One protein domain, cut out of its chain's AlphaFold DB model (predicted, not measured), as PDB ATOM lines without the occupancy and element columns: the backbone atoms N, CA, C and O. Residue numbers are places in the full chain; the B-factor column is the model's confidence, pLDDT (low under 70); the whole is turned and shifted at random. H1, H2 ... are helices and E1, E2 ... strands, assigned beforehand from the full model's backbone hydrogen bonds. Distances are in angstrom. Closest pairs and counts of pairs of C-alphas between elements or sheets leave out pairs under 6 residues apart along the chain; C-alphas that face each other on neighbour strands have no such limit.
ATOM      1  N   THR A   3      55.538 -11.596 -30.647       85.12
ATOM      2  CA  THR A   3      54.193 -11.050 -30.420       85.12
ATOM      3  C   THR A   3      54.257  -9.530 -30.414       85.12
ATOM      4  O   THR A   3      55.065  -8.966 -29.679       85.12
ATOM      5  N   VAL A   4      53.410  -8.890 -31.217       87.62
ATOM      6  CA  VAL A   4      53.305  -7.431 -31.320       87.62
ATOM      7  C   VAL A   4      51.887  -7.015 -30.968       87.62
ATOM      8  O   VAL A   4      50.929  -7.470 -31.591       87.62
ATOM      9  N   GLU A   5      51.750  -6.159 -29.963       86.69
ATOM     10  CA  GLU A   5      50.467  -5.589 -29.569       86.69
ATOM     11  C   GLU A   5      50.195  -4.297 -30.342       86.69
ATOM     12  O   GLU A   5      51.065  -3.437 -30.434       86.69
ATOM     13  N   VAL A   6      48.996  -4.142 -30.895       86.25
ATOM     14  CA  VAL A   6      48.593  -2.946 -31.641       86.25
ATOM     15  C   VAL A   6      47.375  -2.334 -30.971       86.25
ATOM     16  O   VAL A   6      46.379  -3.017 -30.761       86.25
ATOM     17  N   ASN A   7      47.445  -1.045 -30.662       82.12
ATOM     18  CA  ASN A   7      46.391  -0.269 -30.023       82.12
ATOM     19  C   ASN A   7      46.015   0.920 -30.913       82.12
ATOM     20  O   ASN A   7      46.895   1.581 -31.463       82.12
ATOM     21  N   VAL A   8      44.722   1.212 -31.046       77.00
ATOM     22  CA  VAL A   8      44.226   2.333 -31.859       77.00
ATOM     23  C   VAL A   8      43.431   3.278 -30.970       77.00
ATOM     24  O   VAL A   8      42.488   2.862 -30.299       77.00
ATOM     25  N   LYS A   9      43.814   4.557 -30.965       73.44
ATOM     26  CA  LYS A   9      43.168   5.628 -30.203       73.44
ATOM     27  C   LYS A   9      42.762   6.767 -31.134       73.44
ATOM     28  O   LYS A   9      43.537   7.197 -31.984       73.44
ATOM     29  N   THR A  10      41.556   7.284 -30.944       68.50
ATOM     30  CA  THR A  10      41.046   8.483 -31.623       68.50
ATOM     31  C   THR A  10      40.967   9.629 -30.624       68.50
ATOM     32  O   THR A  10      40.367   9.472 -29.562       68.50
ATOM     33  N   VAL A  11      41.574  10.767 -30.956       72.00
ATOM     34  CA  VAL A  11      41.664  11.946 -30.083       72.00
ATOM     35  C   VAL A  11      41.212  13.179 -30.865       72.00
ATOM     36  O   VAL A  11      41.503  13.317 -32.056       72.00
ATOM     37  N   CYS A  12      40.492  14.093 -30.227       71.25
ATOM     38  CA  CYS A  12      40.191  15.386 -30.831       71.25
ATOM     39  C   CYS A  12      41.447  16.281 -30.842       71.25
ATOM     40  O   CYS A  12      42.329  16.155 -29.993       71.25
ATOM     41  N   LYS A  13      41.571  17.205 -31.802       69.56
ATOM     42  CA  LYS A  13      42.717  18.137 -31.897       69.56
ATOM     43  C   LYS A  13      42.884  19.015 -30.649       69.56
ATOM     44  O   LYS A  13      43.981  19.511 -30.419       69.56
ATOM     45  N   ASP A  14      41.829  19.177 -29.859       70.50
ATOM     46  CA  ASP A  14      41.801  19.872 -28.568       70.50
ATOM     47  C   ASP A  14      42.179  18.967 -27.371       70.50
ATOM     48  O   ASP A  14      42.079  19.387 -26.223       70.50
ATOM     49  N   GLY A  15      42.630  17.730 -27.620       60.84
ATOM     50  CA  GLY A  15      43.118  16.797 -26.600       60.84
ATOM     51  C   GLY A  15      42.028  16.013 -25.867       60.84
ATOM     52  O   GLY A  15      42.348  15.206 -24.994       60.84
ATOM     53  N   ARG A  16      40.746  16.203 -26.212       61.56
ATOM     54  CA  ARG A  16      39.648  15.460 -25.581       61.56
ATOM     55  C   ARG A  16      39.553  14.025 -26.129       61.56
ATOM     56  O   ARG A  16      39.606  13.834 -27.350       61.56
ATOM     57  N   PRO A  17      39.392  13.007 -25.261       53.88
ATOM     58  CA  PRO A  17      39.012  11.669 -25.694       53.88
ATOM     59  C   PRO A  17      37.538  11.684 -26.120       53.88
ATOM     60  O   PRO A  17      36.664  12.023 -25.326       53.88
ATOM     61  N   GLU A  18      37.252  11.327 -27.370       52.72
ATOM     62  CA  GLU A  18      35.879  11.254 -27.881       52.72
ATOM     63  C   GLU A  18      35.386   9.804 -27.898       52.72
ATOM     64  O   GLU A  18      36.091   8.881 -28.321       52.72
ATOM     65  N   HIS A  19      34.139   9.598 -27.476       51.88
ATOM     66  CA  HIS A  19      33.418   8.370 -27.760       51.88
ATOM     67  C   HIS A  19      32.629   8.523 -29.058       51.88
ATOM     68  O   HIS A  19      31.624   9.218 -29.103       51.88
ATOM     69  N   LYS A  20      33.073   7.762 -30.065       51.81
ATOM     70  CA  LYS A  20      32.332   7.390 -31.276       51.81
ATOM     71  C   LYS A  20      31.926   8.545 -32.189       51.81
ATOM     72  O   LYS A  20      30.785   8.986 -32.198       51.81
ATOM     73  N   ALA A  21      32.831   8.872 -33.102       39.88
ATOM     74  CA  ALA A  21      32.453   9.400 -34.402       39.88
ATOM     75  C   ALA A  21      33.059   8.500 -35.494       39.88
ATOM     76  O   ALA A  21      34.279   8.421 -35.674       39.88
ATOM     77  N   GLU A  22      32.173   7.784 -36.178       53.56
ATOM     78  CA  GLU A  22      32.422   6.724 -37.152       53.56
ATOM     79  C   GLU A  22      33.091   7.268 -38.417       53.56
ATOM     80  O   GLU A  22      32.483   7.972 -39.216       53.56
ATOM     81  N   VAL A  23      34.361   6.920 -38.623       48.59
ATOM     82  CA  VAL A  23      34.935   6.883 -39.972       48.59
ATOM     83  C   VAL A  23      35.594   5.517 -40.117       48.59
ATOM     84  O   VAL A  23      36.352   5.137 -39.218       48.59
ATOM     85  N   PRO A  24      35.314   4.770 -41.200       53.41
ATOM     86  CA  PRO A  24      35.969   3.499 -41.454       53.41
ATOM     87  C   PRO A  24      37.454   3.763 -41.700       53.41
ATOM     88  O   PRO A  24      37.861   4.237 -42.758       53.41
ATOM     89  N   LEU A  25      38.268   3.500 -40.684       62.53
ATOM     90  CA  LEU A  25      39.714   3.449 -40.830       62.53
ATOM     91  C   LEU A  25      40.048   2.073 -41.388       62.53
ATOM     92  O   LEU A  25      39.500   1.075 -40.941       62.53
ATOM     93  N   ALA A  26      40.921   1.995 -42.377       72.94
ATOM     94  CA  ALA A  26      41.367   0.715 -42.891       72.94
ATOM     95  C   ALA A  26      42.862   0.569 -42.596       72.94
ATOM     96  O   ALA A  26      43.650   1.483 -42.851       72.94
ATOM     97  N   LEU A  27      43.235  -0.542 -41.964       80.94
ATOM     98  CA  LEU A  27      44.571  -0.798 -41.451       80.94
ATOM     99  C   LEU A  27      45.147  -2.060 -42.089       80.94
ATOM    100  O   LEU A  27      44.593  -3.155 -41.966       80.94
ATOM    101  N   TRP A  28      46.300  -1.888 -42.729       84.81
ATOM    102  CA  TRP A  28      47.090  -2.965 -43.310       84.81
ATOM    103  C   TRP A  28      48.359  -3.155 -42.490       84.81
ATOM    104  O   TRP A  28      49.165  -2.238 -42.369       84.81
ATOM    105  N   LEU A  29      48.536  -4.349 -41.930       87.44
ATOM    106  CA  LEU A  29      49.671  -4.689 -41.078       87.44
ATOM    107  C   LEU A  29      50.514  -5.776 -41.740       87.44
ATOM    108  O   LEU A  29      50.097  -6.932 -41.850       87.44
ATOM    109  N   LYS A  30      51.720  -5.398 -42.167       86.94
ATOM    110  CA  LYS A  30      52.700  -6.300 -42.772       86.94
ATOM    111  C   LYS A  30      53.856  -6.560 -41.808       86.94
ATOM    112  O   LYS A  30      54.406  -5.634 -41.227       86.94
ATOM    113  N   SER A  31      54.232  -7.825 -41.643       85.12
ATOM    114  CA  SER A  31      55.431  -8.251 -40.913       85.12
ATOM    115  C   SER A  31      55.996  -9.544 -41.517       85.12
ATOM    116  O   SER A  31      55.519 -10.031 -42.551       85.12
ATOM    117  N   HIS A  32      57.042 -10.080 -40.895       77.00
ATOM    118  CA  HIS A  32      57.610 -11.388 -41.201       77.00
ATOM    119  C   HIS A  32      56.619 -12.515 -40.861       77.00
ATOM    120  O   HIS A  32      55.712 -12.356 -40.043       77.00
ATOM    121  N   GLN A  33      56.798 -13.687 -41.478       67.81
ATOM    122  CA  GLN A  33      55.840 -14.801 -41.396       67.81
ATOM    123  C   GLN A  33      55.655 -15.386 -39.981       67.81
ATOM    124  O   GLN A  33      54.643 -16.029 -39.718       67.81
ATOM    125  N   ASN A  34      56.590 -15.141 -39.055       76.88
ATOM    126  CA  ASN A  34      56.568 -15.691 -37.694       76.88
ATOM    127  C   ASN A  34      56.105 -14.680 -36.618       76.88
ATOM    128  O   ASN A  34      56.456 -14.808 -35.436       76.88
ATOM    129  N   THR A  35      55.349 -13.659 -37.035       81.81
ATOM    130  CA  THR A  35      54.796 -12.612 -36.164       81.81
ATOM    131  C   THR A  35      53.347 -12.916 -35.784       81.81
ATOM    132  O   THR A  35      52.521 -13.262 -36.633       81.81
ATOM    133  N   LEU A  36      53.047 -12.767 -34.492       85.00
ATOM    134  CA  LEU A  36      51.706 -12.817 -33.925       85.00
ATOM    135  C   LEU A  36      51.242 -11.404 -33.568       85.00
ATOM    136  O   LEU A  36      51.829 -10.758 -32.703       85.00
ATOM    137  N   TRP A  37      50.149 -10.958 -34.170       86.44
ATOM    138  CA  TRP A  37      49.543  -9.672 -33.852       86.44
ATOM    139  C   TRP A  37      48.469  -9.810 -32.772       86.44
ATOM    140  O   TRP A  37      47.558 -10.632 -32.887       86.44
ATOM    141  N   LYS A  38      48.556  -8.990 -31.727       85.12
ATOM    142  CA  LYS A  38      47.528  -8.863 -30.690       85.12
ATOM    143  C   LYS A  38      46.852  -7.508 -30.826       85.12
ATOM    144  O   LYS A  38      47.468  -6.481 -30.571       85.12
ATOM    145  N   MET A  39      45.594  -7.505 -31.237       83.50
ATOM    146  CA  MET A  39      44.822  -6.281 -31.429       83.50
ATOM    147  C   MET A  39      44.160  -5.892 -30.112       83.50
ATOM    148  O   MET A  39      43.346  -6.652 -29.593       83.50
ATOM    149  N   GLY A  40      44.512  -4.737 -29.557       71.38
ATOM    150  CA  GLY A  40      43.941  -4.228 -28.316       71.38
ATOM    151  C   GLY A  40      42.529  -3.657 -28.477       71.38
ATOM    152  O   GLY A  40      41.810  -3.935 -29.439       71.38
ATOM    153  N   HIS A  41      42.095  -2.849 -27.515       63.59
ATOM    154  CA  HIS A  41      40.764  -2.238 -27.539       63.59
ATOM    155  C   HIS A  41      40.718  -1.072 -28.549       63.59
ATOM    156  O   HIS A  41      41.654  -0.282 -28.616       63.59
ATOM    157  N   GLY A  42      39.637  -0.954 -29.338       59.22
ATOM    158  CA  GLY A  42      39.441   0.163 -30.287       59.22
ATOM    159  C   GLY A  42      39.344  -0.209 -31.772       59.22
ATOM    160  O   GLY A  42      39.078   0.659 -32.593       59.22
ATOM    161  N   PHE A  43      39.470  -1.489 -32.137       61.28
ATOM    162  CA  PHE A  43      39.354  -1.947 -33.535       61.28
ATOM    163  C   PHE A  43      37.919  -1.999 -34.085       61.28
ATOM    164  O   PHE A  43      37.710  -2.423 -35.216       61.28
ATOM    165  N   SER A  44      36.917  -1.563 -33.317       50.81
ATOM    166  CA  SER A  44      35.499  -1.696 -33.676       50.81
ATOM    167  C   SER A  44      35.128  -1.007 -35.000       50.81
ATOM    168  O   SER A  44      34.253  -1.490 -35.697       50.81
ATOM    169  N   PHE A  45      35.808   0.071 -35.393       49.22
ATOM    170  CA  PHE A  45      35.534   0.817 -36.634       49.22
ATOM    171  C   PHE A  45      36.613   0.622 -37.715       49.22
ATOM    172  O   PHE A  45      36.677   1.406 -38.664       49.22
ATOM    173  N   VAL A  46      37.486  -0.387 -37.566       60.97
ATOM    174  CA  VAL A  46      38.663  -0.560 -38.425       60.97
ATOM    175  C   VAL A  46      38.508  -1.766 -39.359       60.97
ATOM    176  O   VAL A  46      38.395  -2.898 -38.895       60.97
ATOM    177  N   GLN A  47      38.551  -1.554 -40.678       66.44
ATOM    178  CA  GLN A  47      38.764  -2.642 -41.639       66.44
ATOM    179  C   GLN A  47      40.207  -3.129 -41.524       66.44
ATOM    180  O   GLN A  47      41.137  -2.330 -41.598       66.44
ATOM    181  N   LEU A  48      40.409  -4.431 -41.340       75.94
ATOM    182  CA  LEU A  48      41.707  -4.967 -40.952       75.94
ATOM    183  C   LEU A  48      42.207  -6.008 -41.956       75.94
ATOM    184  O   LEU A  48      41.528  -6.996 -42.229       75.94
ATOM    185  N   LEU A  49      43.429  -5.817 -42.453       79.00
ATOM    186  CA  LEU A  49      44.158  -6.802 -43.248       79.00
ATOM    187  C   LEU A  49      45.559  -6.990 -42.669       79.00
ATOM    188  O   LEU A  49      46.309  -6.036 -42.488       79.00
ATOM    189  N   VAL A  50      45.918  -8.232 -42.355       85.00
ATOM    190  CA  VAL A  50      47.130  -8.548 -41.585       85.00
ATOM    191  C   VAL A  50      47.861  -9.704 -42.237       85.00
ATOM    192  O   VAL A  50      47.222 -10.674 -42.630       85.00
ATOM    193  N   SER A  51      49.187  -9.640 -42.312       85.12
ATOM    194  CA  SER A  51      50.028 -10.791 -42.657       85.12
ATOM    195  C   SER A  51      50.410 -11.597 -41.412       85.12
ATOM    196  O   SER A  51      50.753 -11.000 -40.389       85.12
ATOM    197  N   GLY A  52      50.480 -12.924 -41.513       81.94
ATOM    198  CA  GLY A  52      50.872 -13.792 -40.393       81.94
ATOM    199  C   GLY A  52      49.664 -14.237 -39.574       81.94
ATOM    200  O   GLY A  52      48.603 -14.458 -40.144       81.94
ATOM    201  N   LYS A  53      49.801 -14.395 -38.255       84.44
ATOM    202  CA  LYS A  53      48.680 -14.772 -37.373       84.44
ATOM    203  C   LYS A  53      48.254 -13.589 -36.517       84.44
ATOM    204  O   LYS A  53      49.096 -12.780 -36.133       84.44
ATOM    205  N   TYR A  54      46.970 -13.487 -36.201       84.94
ATOM    206  CA  TYR A  54      46.458 -12.415 -35.354       84.94
ATOM    207  C   TYR A  54      45.380 -12.894 -34.385       84.94
ATOM    208  O   TYR A  54      44.737 -13.919 -34.590       84.94
ATOM    209  N   SER A  55      45.203 -12.140 -33.308       81.06
ATOM    210  CA  SER A  55      44.205 -12.368 -32.265       81.06
ATOM    211  C   SER A  55      43.699 -11.025 -31.754       81.06
ATOM    212  O   SER A  55      44.409 -10.020 -31.839       81.06
ATOM    213  N   PHE A  56      42.485 -10.995 -31.219       74.62
ATOM    214  CA  PHE A  56      41.909  -9.788 -30.634       74.62
ATOM    215  C   PHE A  56      41.872  -9.914 -29.113       74.62
ATOM    216  O   PHE A  56      41.461 -10.937 -28.589       74.62
ATOM    217  N   ALA A  57      42.224  -8.860 -28.384       65.81
ATOM    218  CA  ALA A  57      42.153  -8.845 -26.924       65.81
ATOM    219  C   ALA A  57      40.717  -9.062 -26.406       65.81
ATOM    220  O   ALA A  57      40.528  -9.611 -25.327       65.81
ATOM    221  N   ALA A  58      39.708  -8.676 -27.196       55.94
ATOM    222  CA  ALA A  58      38.294  -8.862 -26.872       55.94
ATOM    223  C   ALA A  58      37.729 -10.253 -27.238       55.94
ATOM    224  O   ALA A  58      36.611 -10.561 -26.835       55.94
ATOM    225  N   PHE A  59      38.458 -11.085 -27.996       55.53
ATOM    226  CA  PHE A  59      37.972 -12.380 -28.493       55.53
ATOM    227  C   PHE A  59      39.042 -13.468 -28.331       55.53
ATOM    228  O   PHE A  59      40.157 -13.333 -28.827       55.53
ATOM    229  N   SER A  60      38.708 -14.596 -27.700       49.53
ATOM    230  CA  SER A  60      39.633 -15.735 -27.628       49.53
ATOM    231  C   SER A  60      39.640 -16.484 -28.966       49.53
ATOM    232  O   SER A  60      38.700 -17.207 -29.280       49.53
ATOM    233  N   GLY A  61      40.665 -16.275 -29.795       59.91
ATOM    234  CA  GLY A  61      40.772 -16.909 -31.112       59.91
ATOM    235  C   GLY A  61      42.048 -16.521 -31.854       59.91
ATOM    236  O   GLY A  61      42.458 -15.360 -31.841       59.91
ATOM    237  N   MET A  62      42.693 -17.506 -32.485       74.19
ATOM    238  CA  MET A  62      43.866 -17.303 -33.336       74.19
ATOM    239  C   MET A  62      43.441 -17.386 -34.801       74.19
ATOM    240  O   MET A  62      42.984 -18.432 -35.258       74.19
ATOM    241  N   HIS A  63      43.618 -16.300 -35.538       74.19
ATOM    242  CA  HIS A  63      43.207 -16.176 -36.930       74.19
ATOM    243  C   HIS A  63      44.422 -16.158 -37.854       74.19
ATOM    244  O   HIS A  63      45.458 -15.561 -37.545       74.19
ATOM    245  N   ASN A  64      44.286 -16.802 -39.011       79.88
ATOM    246  CA  ASN A  64      45.268 -16.699 -40.080       79.88
ATOM    247  C   ASN A  64      45.007 -15.416 -40.872       79.88
ATOM    248  O   ASN A  64      43.881 -15.126 -41.274       79.88
ATOM    249  N   GLY A  65      46.062 -14.640 -41.065       76.38
ATOM    250  CA  GLY A  65      46.075 -13.438 -41.874       76.38
ATOM    251  C   GLY A  65      46.090 -13.735 -43.370       76.38
ATOM    252  O   GLY A  65      46.198 -14.874 -43.820       76.38
ATOM    253  N   THR A  66      46.004 -12.669 -44.149       78.06
ATOM    254  CA  THR A  66      46.038 -12.684 -45.610       78.06
ATOM    255  C   THR A  66      47.451 -12.437 -46.128       78.06
ATOM    256  O   THR A  66      48.226 -11.695 -45.521       78.06
ATOM    257  N   THR A  67      47.779 -12.983 -47.295       80.25
ATOM    258  CA  THR A  67      49.005 -12.625 -48.019       80.25
ATOM    259  C   THR A  67      48.923 -11.183 -48.513       80.25
ATOM    260  O   THR A  67      48.065 -10.841 -49.328       80.25
ATOM    261  N   LEU A  68      49.821 -10.343 -48.004       84.25
ATOM    262  CA  LEU A  68      49.965  -8.941 -48.380       84.25
ATOM    263  C   LEU A  68      51.247  -8.754 -49.207       84.25
ATOM    264  O   LEU A  68      52.218  -9.461 -48.931       84.25
ATOM    265  N   PRO A  69      51.271  -7.821 -50.180       83.56
ATOM    266  CA  PRO A  69      52.476  -7.495 -50.941       83.56
ATOM    267  C   PRO A  69      53.669  -7.164 -50.035       83.56
ATOM    268  O   PRO A  69      53.505  -6.533 -48.991       83.56
ATOM    269  N   ASP A  70      54.865  -7.584 -50.443       82.50
ATOM    270  CA  ASP A  70      56.108  -7.326 -49.703       82.50
ATOM    271  C   ASP A  70      56.758  -5.981 -50.058       82.50
ATOM    272  O   ASP A  70      57.654  -5.530 -49.351       82.50
ATOM    273  N   ASN A  71      56.306  -5.322 -51.129       85.00
ATOM    274  CA  ASN A  71      56.808  -4.015 -51.550       85.00
ATOM    275  C   ASN A  71      55.859  -2.875 -51.144       85.00
ATOM    276  O   ASN A  71      54.636  -3.037 -51.042       85.00
ATOM    277  N   LYS A  72      56.445  -1.698 -50.915       85.69
ATOM    278  CA  LYS A  72      55.738  -0.481 -50.502       85.69
ATOM    279  C   LYS A  72      54.686  -0.068 -51.532       85.69
ATOM    280  O   LYS A  72      53.555   0.255 -51.170       85.69
ATOM    281  N   GLU A  73      55.036  -0.111 -52.812       85.50
ATOM    282  CA  GLU A  73      54.190   0.320 -53.925       85.50
ATOM    283  C   GLU A  73      52.932  -0.550 -54.033       85.50
ATOM    284  O   GLU A  73      51.825  -0.023 -54.148       85.50
ATOM    285  N   GLY A  74      53.071  -1.872 -53.900       84.75
ATOM    286  CA  GLY A  74      51.957  -2.817 -53.924       84.75
ATOM    287  C   GLY A  74      51.046  -2.695 -52.706       84.75
ATOM    288  O   GLY A  74      49.826  -2.814 -52.843       84.75
ATOM    289  N   LEU A  75      51.596  -2.396 -51.523       85.25
ATOM    290  CA  LEU A  75      50.799  -2.110 -50.324       85.25
ATOM    291  C   LEU A  75      49.984  -0.819 -50.482       85.25
ATOM    292  O   LEU A  75      48.783  -0.815 -50.210       85.25
ATOM    293  N   ILE A  76      50.602   0.257 -50.981       84.25
ATOM    294  CA  ILE A  76      49.922   1.538 -51.226       84.25
ATOM    295  C   ILE A  76      48.848   1.388 -52.309       84.25
ATOM    296  O   ILE A  76      47.742   1.901 -52.145       84.25
ATOM    297  N   GLN A  77      49.131   0.662 -53.392       82.88
ATOM    298  CA  GLN A  77      48.156   0.398 -54.451       82.88
ATOM    299  C   GLN A  77      46.958  -0.400 -53.918       82.88
ATOM    300  O   GLN A  77      45.806  -0.060 -54.187       82.88
ATOM    301  N   LYS A  78      47.212  -1.424 -53.092       77.25
ATOM    302  CA  LYS A  78      46.153  -2.214 -52.453       77.25
ATOM    303  C   LYS A  78      45.302  -1.378 -51.490       77.25
ATOM    304  O   LYS A  78      44.089  -1.589 -51.435       77.25
ATOM    305  N   ALA A  79      45.912  -0.437 -50.768       77.06
ATOM    306  CA  ALA A  79      45.210   0.495 -49.891       77.06
ATOM    307  C   ALA A  79      44.361   1.503 -50.689       77.06
ATOM    308  O   ALA A  79      43.185   1.678 -50.381       77.06
ATOM    309  N   ARG A  80      44.901   2.094 -51.767       79.75
ATOM    310  CA  ARG A  80      44.175   3.044 -52.637       79.75
ATOM    311  C   ARG A  80      42.959   2.434 -53.329       79.75
ATOM    312  O   ARG A  80      41.953   3.114 -53.487       79.75
ATOM    313  N   ASN A  81      43.010   1.149 -53.679       74.62
ATOM    314  CA  ASN A  81      41.843   0.448 -54.222       74.62
ATOM    315  C   ASN A  81      40.657   0.400 -53.242       74.62
ATOM    316  O   ASN A  81      39.529   0.200 -53.680       74.62
ATOM    317  N   ASN A  82      40.901   0.549 -51.936       59.97
ATOM    318  CA  ASN A  82      39.879   0.451 -50.892       59.97
ATOM    319  C   ASN A  82      39.672   1.765 -50.119       59.97
ATOM    320  O   ASN A  82      38.821   1.823 -49.234       59.97
ATOM    321  N   SER A  83      40.462   2.814 -50.373       61.22
ATOM    322  CA  SER A  83      40.425   4.064 -49.604       61.22
ATOM    323  C   SER A  83      40.946   5.254 -50.415       61.22
ATOM    324  O   SER A  83      41.954   5.153 -51.107       61.22
ATOM    325  N   PHE A  84      40.284   6.409 -50.284       57.53
ATOM    326  CA  PHE A  84      40.638   7.648 -50.995       57.53
ATOM    327  C   PHE A  84      41.997   8.232 -50.560       57.53
ATOM    328  O   PHE A  84      42.713   8.820 -51.368       57.53
ATOM    329  N   VAL A  85      42.382   8.038 -49.294       64.94
ATOM    330  CA  VAL A  85      43.668   8.474 -48.728       64.94
ATOM    331  C   VAL A  85      44.385   7.263 -48.140       64.94
ATOM    332  O   VAL A  85      43.785   6.498 -47.388       64.94
ATOM    333  N   ALA A  86      45.670   7.101 -48.456       74.56
ATOM    334  CA  ALA A  86      46.520   6.044 -47.914       74.56
ATOM    335  C   ALA A  86      47.816   6.647 -47.357       74.56
ATOM    336  O   ALA A  86      48.439   7.486 -48.009       74.56
ATOM    337  N   SER A  87      48.220   6.203 -46.168       78.25
ATOM    338  CA  SER A  87      49.497   6.553 -45.538       78.25
ATOM    339  C   SER A  87      50.306   5.282 -45.301       78.25
ATOM    340  O   SER A  87      49.737   4.238 -44.979       78.25
ATOM    341  N   TYR A  88      51.624   5.367 -45.472       84.12
ATOM    342  CA  TYR A  88      52.557   4.265 -45.257       84.12
ATOM    343  C   TYR A  88      53.594   4.676 -44.218       84.12
ATOM    344  O   TYR A  88      54.135   5.782 -44.270       84.12
ATOM    345  N   THR A  89      53.884   3.786 -43.276       85.94
ATOM    346  CA  THR A  89      54.884   4.024 -42.235       85.94
ATOM    347  C   THR A  89      55.613   2.727 -41.937       85.94
ATOM    348  O   THR A  89      54.987   1.722 -41.609       85.94
ATOM    349  N   GLU A  90      56.938   2.766 -42.035       86.25
ATOM    350  CA  GLU A  90      57.798   1.686 -41.561       86.25
ATOM    351  C   GLU A  90      58.043   1.862 -40.072       86.25
ATOM    352  O   GLU A  90      58.442   2.932 -39.612       86.25
ATOM    353  N   ILE A  91      57.765   0.805 -39.317       84.69
ATOM    354  CA  ILE A  91      57.921   0.792 -37.869       84.69
ATOM    355  C   ILE A  91      59.094  -0.142 -37.559       84.69
ATOM    356  O   ILE A  91      59.069  -1.297 -38.000       84.69
ATOM    357  N   PRO A  92      60.124   0.319 -36.824       85.38
ATOM    358  CA  PRO A  92      61.200  -0.559 -36.377       85.38
ATOM    359  C   PRO A  92      60.648  -1.654 -35.454       85.38
ATOM    360  O   PRO A  92      59.524  -1.563 -34.962       85.38
ATOM    361  N   SER A  93      61.434  -2.701 -35.193       82.31
ATOM    362  CA  SER A  93      60.999  -3.810 -34.331       82.31
ATOM    363  C   SER A  93      60.473  -3.298 -32.983       82.31
ATOM    364  O   SER A  93      61.216  -2.723 -32.187       82.31
ATOM    365  N   ALA A  94      59.180  -3.504 -32.735       84.50
ATOM    366  CA  ALA A  94      58.472  -3.011 -31.561       84.50
ATOM    367  C   ALA A  94      57.633  -4.131 -30.937       84.50
ATOM    368  O   ALA A  94      57.125  -5.011 -31.631       84.50
ATOM    369  N   LYS A  95      57.481  -4.097 -29.609       86.19
ATOM    370  CA  LYS A  95      56.576  -5.001 -28.874       86.19
ATOM    371  C   LYS A  95      55.146  -4.464 -28.816       86.19
ATOM    372  O   LYS A  95      54.205  -5.250 -28.768       86.19
ATOM    373  N   THR A  96      54.997  -3.142 -28.861       86.69
ATOM    374  CA  THR A  96      53.710  -2.452 -28.780       86.69
ATOM    375  C   THR A  96      53.698  -1.284 -29.759       86.69
ATOM    376  O   THR A  96      54.641  -0.498 -29.802       86.69
ATOM    377  N   ILE A  97      52.622  -1.164 -30.529       87.69
ATOM    378  CA  ILE A  97      52.373  -0.099 -31.496       87.69
ATOM    379  C   ILE A  97      51.091   0.607 -31.066       87.69
ATOM    380  O   ILE A  97      50.059  -0.033 -30.890       87.69
ATOM    381  N   SER A  98      51.148   1.927 -30.892       85.00
ATOM    382  CA  SER A  98      49.970   2.745 -30.589       85.00
ATOM    383  C   SER A  98      49.743   3.746 -31.711       85.00
ATOM    384  O   SER A  98      50.594   4.591 -31.973       85.00
ATOM    385  N   LEU A  99      48.601   3.632 -32.379       79.75
ATOM    386  CA  LEU A  99      48.176   4.517 -33.453       79.75
ATOM    387  C   LEU A  99      47.230   5.562 -32.870       79.75
ATOM    388  O   LEU A  99      46.167   5.215 -32.357       79.75
ATOM    389  N   GLU A 100      47.616   6.832 -32.954       79.88
ATOM    390  CA  GLU A 100      46.793   7.956 -32.514       79.88
ATOM    391  C   GLU A 100      46.292   8.744 -33.725       79.88
ATOM    392  O   GLU A 100      47.075   9.259 -34.523       79.88
ATOM    393  N   TYR A 101      44.974   8.847 -33.858       72.38
ATOM    394  CA  TYR A 101      44.332   9.601 -34.926       72.38
ATOM    395  C   TYR A 101      43.708  10.886 -34.376       72.38
ATOM    396  O   TYR A 101      42.793  10.821 -33.554       72.38
ATOM    397  N   LYS A 102      44.188  12.045 -34.847       72.25
ATOM    398  CA  LYS A 102      43.723  13.373 -34.411       72.25
ATOM    399  C   LYS A 102      42.654  13.939 -35.350       72.25
ATOM    400  O   LYS A 102      42.930  14.130 -36.534       72.25
ATOM    401  N   ARG A 103      41.466  14.276 -34.834       66.56
ATOM    402  CA  ARG A 103      40.333  14.822 -35.619       66.56
ATOM    403  C   ARG A 103      39.909  16.231 -35.175       66.56
ATOM    404  O   ARG A 103      40.086  16.607 -34.025       66.56
ATOM    405  N   ILE A 104      39.332  17.015 -36.090       63.19
ATOM    406  CA  ILE A 104      38.591  18.249 -35.772       63.19
ATOM    407  C   ILE A 104      37.171  17.860 -35.331       63.19
ATOM    408  O   ILE A 104      36.396  17.364 -36.147       63.19
TER     409      ILE A 104
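AT A GLANCE: This is residues 3 to 104 of the 427 residues of the protein "endoglin" of Notechis scutatus (mainland tiger snake) (UniProt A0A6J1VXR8). A strongly twisted five-strand sheet forms one side of this domain; over one of its faces lies a small pair of parallel strands, E2 and E4, and the single helix H1 lies beyond E2, on the side away from the large sheet. The long strands E1 and E7 run side by side at one end of the large sheet, and a long loop, residues 81 to 95, leads from the helix back to E7. The printed part has 102 residues, with one named helix and seven named strands in the order E1 E2 E3 E4 E5 E6 H1 E7. The large sheet is mixed, with order E6 E5 E3 E1 E7, and the class is mostly strand. The whole is compact, with a radius of gyration of the C-alphas of 14.0 A and spans of 39 by 32 by 23 A.

HOW THE PARTS SIT: Begin with E1, residues 3 to 12, an inner strand of the large sheet. Beside it find its parallel neighbour E7, residues 96 to 103, an edge strand, where N 7 and O 97 are 2.8 A apart, within hydrogen-bond range. E3, residues 35 to 39, is the other neighbour of E1, parallel at 34 degrees, with N 6 and O 38 at 2.8 A. Next comes E5, residues 53 to 56, parallel to E3, with N 39 and O 55 at 2.8 A. The other edge strand is E6, residues 59 to 64, which forms a hairpin with E5; N 63 and O 54 are 2.8 A apart. From edge to edge the strands' lines turn by 79 degrees. Now look at E2, residues 25 to 29, and E4, residues 46 to 50, which are parallel neighbours at 13 degrees, with N 27 and O 47 at 2.8 A. E1 is apart from both. H1, residues 72 to 80, is not on the large sheet; its closest C-alpha to E2 is that of Ala 79, 7.7 A from that of Trp 28. In H1 every O i to N i+4 pair is within hydrogen-bond range.

IN THESE COORDINATES: Find C-alpha 3 at (54.193, -11.050, -30.420); from there E1 runs 29.9 A to C-alpha 12. E2 spans 12.9 A, E3 12.7 A, E4 12.1 A, E5 10.8 A and E6 14.4 A. H1 starts at C-alpha 72, (55.738, -0.481, -50.502), and spans 12.3 A. E7 runs 22.9 A and ends at C-alpha 103, (40.333, 14.822, -35.619).

THE WHOLE: The C-alphas of Asp 14 and Asn 34 are the two farthest apart, at 39.6 A. The printed part has no cut. The links E1 to E2 and H1 to E7 are long. Mean pLDDT of the printed part is 74.0, and 32 residues are under 70, among them residues 15 to 25 and 41 to 47.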